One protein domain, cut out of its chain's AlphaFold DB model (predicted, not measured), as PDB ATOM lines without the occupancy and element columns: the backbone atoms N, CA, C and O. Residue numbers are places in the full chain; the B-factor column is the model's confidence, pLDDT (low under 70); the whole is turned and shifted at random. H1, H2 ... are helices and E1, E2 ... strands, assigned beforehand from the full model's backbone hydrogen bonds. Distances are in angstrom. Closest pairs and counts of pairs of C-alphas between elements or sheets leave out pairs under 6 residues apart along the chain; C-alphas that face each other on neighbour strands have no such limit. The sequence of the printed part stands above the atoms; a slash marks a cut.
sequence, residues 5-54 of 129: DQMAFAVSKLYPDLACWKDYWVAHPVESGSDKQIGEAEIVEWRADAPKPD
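What this domain is: This is residues 5 to 54 of the 129 residues of an uncharacterized protein of Candidatus Glomeribacter gigasporarum BEG34 (UniProt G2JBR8). With little regular structure, this is a short helix, H1, near a small two-stranded hairpin, E1 and E2, whose long loop, residues 28 to 41, reaches away from both. The printed part has 50 residues, only 19 of them in named elements, in the order H1, E1, E2; the class is mixed and the sheet antiparallel. It is only just loose, close to compact, with a radius of gyration of the C-alphas of 11.8 A, and only just elongated, spanning 35 by 18 by 17 A.

How they stand to each other: Start at H1, residues 5 to 14, where every O i to N i+4 pair is within hydrogen-bond range. Its closest C-alpha pair with E1, residues 24 to 27, is Ala 8 and Val 26, 6.8 A apart. E2, residues 42 to 46, is antiparallel to E1 at 153 degrees; look for N 25 and O 45, 2.9 A apart, within hydrogen-bond range.

Where its parts are: Find C-alpha 5 at (0.070, -41.372, 12.797); H1 runs 14.4 A from there. E1 covers 10.2 A. E2 covers 10.7 A, ending at C-alpha 46, (-3.611, -49.856, 26.370).

The domain as a whole: The farthest C-alphas, of Gly 33 and Asp 49, are 36.1 A apart. The printed part has no cut, the link E1 to E2 is long, and no printed residue is under 70 in pLDDT.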
ATOM      1  N   ASP A   5      -1.190 -40.782  13.261       89.62
ATOM      2  CA  ASP A   5       0.070 -41.372  12.797       89.62
ATOM      3  C   ASP A   5       1.277 -40.828  13.558       89.62
ATOM      4  O   ASP A   5       2.201 -41.575  13.874       89.62
ATOM      5  N   GLN A   6       1.256 -39.539  13.912       91.31
ATOM      6  CA  GLN A   6       2.302 -38.924  14.731       91.31
ATOM      7  C   GLN A   6       2.336 -39.533  16.136       91.31
ATOM      8  O   GLN A   6       3.414 -39.817  16.659       91.31
ATOM      9  N   MET A   7       1.164 -39.771  16.737       90.50
ATOM     10  CA  MET A   7       1.067 -40.435  18.035       90.50
ATOM     11  C   MET A   7       1.537 -41.889  17.949       90.50
ATOM     12  O   MET A   7       2.357 -42.307  18.763       90.50
ATOM     13  N   ALA A   8       1.066 -42.646  16.957       91.12
ATOM     14  CA  ALA A   8       1.465 -44.034  16.761       91.12
ATOM     15  C   ALA A   8       2.984 -44.163  16.547       91.12
ATOM     16  O   ALA A   8       3.606 -45.043  17.139       91.12
ATOM     17  N   PHE A   9       3.585 -43.250  15.780       92.81
ATOM     18  CA  PHE A   9       5.032 -43.176  15.585       92.81
ATOM     19  C   PHE A   9       5.786 -42.818  16.874       92.81
ATOM     20  O   PHE A   9       6.815 -43.413  17.177       92.81
ATOM     21  N   ALA A  10       5.282 -41.877  17.675       92.62
ATOM     22  CA  ALA A  10       5.905 -41.544  18.956       92.62
ATOM     23  C   ALA A  10       5.880 -42.729  19.935       92.62
ATOM     24  O   ALA A  10       6.869 -42.973  20.628       92.62
ATOM     25  N   VAL A  11       4.772 -43.480  19.973       91.31
ATOM     26  CA  VAL A  11       4.660 -44.694  20.792       91.31
ATOM     27  C   VAL A  11       5.635 -45.762  20.302       91.31
ATOM     28  O   VAL A  11       6.358 -46.308  21.127       91.31
ATOM     29  N   SER A  12       5.739 -46.003  18.991       90.88
ATOM     30  CA  SER A  12       6.671 -47.008  18.456       90.88
ATOM     31  C   SER A  12       8.143 -46.658  18.694       90.88
ATOM     32  O   SER A  12       8.986 -47.547  18.775       90.88
ATOM     33  N   LYS A  13       8.478 -45.373  18.865       92.25
ATOM     34  CA  LYS A  13       9.828 -44.942  19.270       92.25
ATOM     35  C   LYS A  13      10.132 -45.202  20.740       92.25
ATOM     36  O   LYS A  13      11.275 -45.499  21.069       92.25
ATOM     37  N   LEU A  14       9.136 -45.072  21.614       89.75
ATOM     38  CA  LEU A  14       9.289 -45.376  23.040       89.75
ATOM     39  C   LEU A  14       9.251 -46.882  23.305       89.75
ATOM     40  O   LEU A  14       9.987 -47.376  24.154       89.75
ATOM     41  N   TYR A  15       8.404 -47.592  22.567       91.12
ATOM     42  CA  TYR A  15       8.131 -49.007  22.739       91.12
ATOM     43  C   TYR A  15       8.154 -49.709  21.373       91.12
ATOM     44  O   TYR A  15       7.099 -49.932  20.778       91.12
ATOM     45  N   PRO A  16       9.347 -50.049  20.853       89.38
ATOM     46  CA  PRO A  16       9.489 -50.651  19.525       89.38
ATOM     47  C   PRO A  16       8.850 -52.041  19.409       89.38
ATOM     48  O   PRO A  16       8.500 -52.452  18.305       89.38
ATOM     49  N   ASP A  17       8.666 -52.739  20.532       90.69
ATOM     50  CA  ASP A  17       8.049 -54.069  20.580       90.69
ATOM     51  C   ASP A  17       6.511 -54.026  20.581       90.69
ATOM     52  O   ASP A  17       5.867 -55.060  20.394       90.69
ATOM     53  N   LEU A  18       5.913 -52.847  20.792       91.06
ATOM     54  CA  LEU A  18       4.463 -52.678  20.832       91.06
ATOM     55  C   LEU A  18       3.925 -52.271  19.465       91.06
ATOM     56  O   LEU A  18       4.399 -51.323  18.837       91.06
ATOM     57  N   ALA A  19       2.867 -52.948  19.034       88.81
ATOM     58  CA  ALA A  19       2.176 -52.652  17.793       88.81
ATOM     59  C   ALA A  19       0.848 -51.932  18.049       88.81
ATOM     60  O   ALA A  19      -0.003 -52.375  18.830       88.81
ATOM     61  N   CYS A  20       0.640 -50.834  17.316       88.50
ATOM     62  CA  CYS A  20      -0.669 -50.198  17.221       88.50
ATOM     63  C   CYS A  20      -1.686 -51.204  16.653       88.50
ATOM     64  O   CYS A  20      -1.346 -51.987  15.765       88.50
ATOM     65  N   TRP A  21      -2.919 -51.172  17.155       85.88
ATOM     66  CA  TRP A  21      -4.017 -52.105  16.850       85.88
ATOM     67  C   TRP A  21      -3.830 -53.542  17.360       85.88
ATOM     68  O   TRP A  21      -4.622 -54.421  17.017       85.88
ATOM     69  N   LYS A  22      -2.816 -53.792  18.194       89.19
ATOM     70  CA  LYS A  22      -2.600 -55.081  18.868       89.19
ATOM     71  C   LYS A  22      -2.392 -54.900  20.367       89.19
ATOM     72  O   LYS A  22      -3.098 -55.513  21.163       89.19
ATOM     73  N   ASP A  23      -1.437 -54.052  20.729       90.75
ATOM     74  CA  ASP A  23      -1.047 -53.815  22.119       90.75
ATOM     75  C   ASP A  23      -1.589 -52.471  22.631       90.75
ATOM     76  O   ASP A  23      -1.789 -52.284  23.830       90.75
ATOM     77  N   TYR A  24      -1.874 -51.533  21.725       91.69
ATOM     78  CA  TYR A  24      -2.511 -50.255  22.030       91.69
ATOM     79  C   TYR A  24      -3.322 -49.728  20.844       91.69
ATOM     80  O   TYR A  24      -3.058 -50.077  19.695       91.69
ATOM     81  N   TRP A  25      -4.288 -48.855  21.124       91.69
ATOM     82  CA  TRP A  25      -5.139 -48.215  20.121       91.69
ATOM     83  C   TRP A  25      -5.078 -46.705  20.260       91.69
ATOM     84  O   TRP A  25      -5.232 -46.166  21.357       91.69
ATOM     85  N   VAL A  26      -4.885 -46.030  19.132       91.38
ATOM     86  CA  VAL A  26      -4.914 -44.572  19.033       91.38
ATOM     87  C   VAL A  26      -6.194 -44.175  18.313       91.38
ATOM     88  O   VAL A  26      -6.507 -44.719  17.258       91.38
ATOM     89  N   ALA A  27      -6.924 -43.212  18.861       88.62
ATOM     90  CA  ALA A  27      -8.059 -42.594  18.193       88.62
ATOM     91  C   ALA A  27      -7.931 -41.074  18.253       88.62
ATOM     92  O   ALA A  27      -7.169 -40.526  19.043       88.62
ATOM     93  N   HIS A  28      -8.672 -40.382  17.402       88.62
ATOM     94  CA  HIS A  28      -8.842 -38.940  17.490       88.62
ATOM     95  C   HIS A  28     -10.289 -38.595  17.154       88.62
ATOM     96  O   HIS A  28     -10.911 -39.291  16.349       88.62
ATOM     97  N   PRO A  29     -10.837 -37.515  17.722       88.62
ATOM     98  CA  PRO A  29     -12.166 -37.071  17.348       88.62
ATOM     99  C   PRO A  29     -12.154 -36.559  15.902       88.62
ATOM    100  O   PRO A  29     -11.218 -35.875  15.461       88.62
ATOM    101  N   VAL A  30     -13.213 -36.897  15.173       90.19
ATOM    102  CA  VAL A  30     -13.472 -36.470  13.795       90.19
ATOM    103  C   VAL A  30     -14.776 -35.687  13.722       90.19
ATOM    104  O   VAL A  30     -15.664 -35.846  14.559       90.19
ATOM    105  N   GLU A  31     -14.864 -34.800  12.740       90.38
ATOM    106  CA  GLU A  31     -16.094 -34.081  12.424       90.38
ATOM    107  C   GLU A  31     -17.187 -35.058  11.964       90.38
ATOM    108  O   GLU A  31     -16.929 -36.004  11.224       90.38
ATOM    109  N   SER A  32     -18.434 -34.841  12.389       87.25
ATOM    110  CA  SER A  32     -19.543 -35.694  11.951       87.25
ATOM    111  C   SER A  32     -19.740 -35.579  10.436       87.25
ATOM    112  O   SER A  32     -19.974 -34.486   9.922       87.25
ATOM    113  N   GLY A  33     -19.651 -36.705   9.723       87.44
ATOM    114  CA  GLY A  33     -19.782 -36.758   8.262       87.44
ATOM    115  C   GLY A  33     -18.504 -36.432   7.478       87.44
ATOM    116  O   GLY A  33     -18.587 -36.217   6.271       87.44
ATOM    117  N   SER A  34     -17.338 -36.386   8.131       84.56
ATOM    118  CA  SER A  34     -16.048 -36.086   7.501       84.56
ATOM    119  C   SER A  34     -14.901 -36.820   8.205       84.56
ATOM    120  O   SER A  34     -14.919 -37.004   9.416       84.56
ATOM    121  N   ASP A  35     -13.848 -37.174   7.469       79.31
ATOM    122  CA  ASP A  35     -12.631 -37.782   8.039       79.31
ATOM    123  C   ASP A  35     -11.678 -36.736   8.649       79.31
ATOM    124  O   ASP A  35     -10.525 -37.009   8.995       79.31
ATOM    125  N   LYS A  36     -12.137 -35.486   8.761       85.69
ATOM    126  CA  LYS A  36     -11.340 -34.384   9.284       85.69
ATOM    127  C   LYS A  36     -11.189 -34.507  10.796       85.69
ATOM    128  O   LYS A  36     -12.157 -34.407  11.546       85.69
ATOM    129  N   GLN A  37      -9.943 -34.637  11.246       87.50
ATOM    130  CA  GLN A  37      -9.589 -34.568  12.659       87.50
ATOM    131  C   GLN A  37      -9.935 -33.190  13.242       87.50
ATOM    132  O   GLN A  37      -9.499 -32.162  12.719       87.50
ATOM    133  N   ILE A  38     -10.680 -33.180  14.351       88.00
ATOM    134  CA  ILE A  38     -11.124 -31.954  15.041       88.00
ATOM    135  C   ILE A  38     -10.510 -31.765  16.432       88.00
ATOM    136  O   ILE A  38     -10.683 -30.712  17.039       88.00
ATOM    137  N   GLY A  39      -9.775 -32.750  16.946       85.38
ATOM    138  CA  GLY A  39      -9.161 -32.689  18.274       85.38
ATOM    139  C   GLY A  39      -7.929 -33.575  18.393       85.38
ATOM    140  O   GLY A  39      -7.552 -34.264  17.446       85.38
ATOM    141  N   GLU A  40      -7.250 -33.515  19.538       84.88
ATOM    142  CA  GLU A  40      -5.987 -34.231  19.735       84.88
ATOM    143  C   GLU A  40      -6.180 -35.750  19.679       84.88
ATOM    144  O   GLU A  40      -7.176 -36.273  20.174       84.88
ATOM    145  N   ALA A  41      -5.229 -36.452  19.057       88.56
ATOM    146  CA  ALA A  41      -5.182 -37.902  19.153       88.56
ATOM    147  C   ALA A  41      -4.901 -38.327  20.600       88.56
ATOM    148  O   ALA A  41      -4.139 -37.664  21.306       88.56
ATOM    149  N   GLU A  42      -5.489 -39.444  21.014       87.38
ATOM    150  CA  GLU A  42      -5.312 -40.050  22.325       87.38
ATOM    151  C   GLU A  42      -5.244 -41.577  22.234       87.38
ATOM    152  O   GLU A  42      -5.806 -42.208  21.336       87.38
ATOM    153  N   ILE A  43      -4.543 -42.188  23.189       89.19
ATOM    154  CA  ILE A  43      -4.519 -43.642  23.340       89.19
ATOM    155  C   ILE A  43      -5.789 -44.042  24.092       89.19
ATOM    156  O   ILE A  43      -5.864 -43.852  25.312       89.19
ATOM    157  N   VAL A  44      -6.762 -44.593  23.373       89.50
ATOM    158  CA  VAL A  44      -8.052 -45.021  23.936       89.50
ATOM    159  C   VAL A  44      -7.943 -46.342  24.685       89.50
ATOM    160  O   VAL A  44      -8.621 -46.542  25.687       89.50
ATOM    161  N   GLU A  45      -7.041 -47.218  24.250       89.31
ATOM    162  CA  GLU A  45      -6.860 -48.534  24.851       89.31
ATOM    163  C   GLU A  45      -5.376 -48.888  24.938       89.31
ATOM    164  O   GLU A  45      -4.604 -48.643  24.009       89.31
ATOM    165  N   TRP A  46      -4.980 -49.451  26.078       91.94
ATOM    166  CA  TRP A  46      -3.611 -49.856  26.370       91.94
ATOM    167  C   TRP A  46      -3.630 -51.243  27.007       91.94
ATOM    168  O   TRP A  46      -4.133 -51.406  28.116       91.94
ATOM    169  N   ARG A  47      -3.115 -52.238  26.285       90.94
ATOM    170  CA  ARG A  47      -3.074 -53.649  26.697       90.94
ATOM    171  C   ARG A  47      -1.660 -54.150  26.992       90.94
ATOM    172  O   ARG A  47      -1.489 -55.332  27.261       90.94
ATOM    173  N   ALA A  48      -0.657 -53.281  26.922       88.44
ATOM    174  CA  ALA A  48       0.721 -53.644  27.218       88.44
ATOM    175  C   ALA A  48       1.009 -53.595  28.727       88.44
ATOM    176  O   ALA A  48       0.510 -52.717  29.429       88.44
ATOM    177  N   ASP A  49       1.907 -54.466  29.190       87.69
ATOM    178  CA  ASP A  49       2.393 -54.481  30.581       87.69
ATOM    179  C   ASP A  49       3.284 -53.269  30.926       87.69
ATOM    180  O   ASP A  49       3.610 -53.014  32.086       87.69
ATOM    181  N   ALA A  50       3.692 -52.499  29.914       87.00
ATOM    182  CA  ALA A  50       4.473 -51.279  30.069       87.00
ATOM    183  C   ALA A  50       3.609 -50.097  30.557       87.00
ATOM    184  O   ALA A  50       2.405 -50.057  30.298       87.00
ATOM    185  N   PRO A  51       4.195 -49.082  31.217       88.69
ATOM    186  CA  PRO A  51       3.445 -47.904  31.636       88.69
ATOM    187  C   PRO A  51       2.950 -47.096  30.426       88.69
ATOM    188  O   PRO A  51       3.728 -46.744  29.531       88.69
ATOM    189  N   LYS A  52       1.655 -46.747  30.428       88.31
ATOM    190  CA  LYS A  52       1.054 -45.881  29.404       88.31
ATOM    191  C   LYS A  52       1.807 -44.539  29.357       88.31
ATOM    192  O   LYS A  52       1.891 -43.861  30.385       88.31
ATOM    193  N   PRO A  53       2.358 -44.137  28.199       87.88
ATOM    194  CA  PRO A  53       3.106 -42.893  28.086       87.88
ATOM    195  C   PRO A  53       2.177 -41.678  28.185       87.88
ATOM    196  O   PRO A  53       1.055 -41.693  27.678       87.88
ATOM    197  N   ASP A  54       2.668 -40.604  28.805       89.19
ATOM    198  CA  ASP A  54       1.954 -39.328  28.855       89.19
ATOM    199  C   ASP A  54       2.020 -38.590  27.508       89.19
ATOM    200  O   ASP A  54       3.017 -38.652  26.777       89.19
TER     201      ASP A  54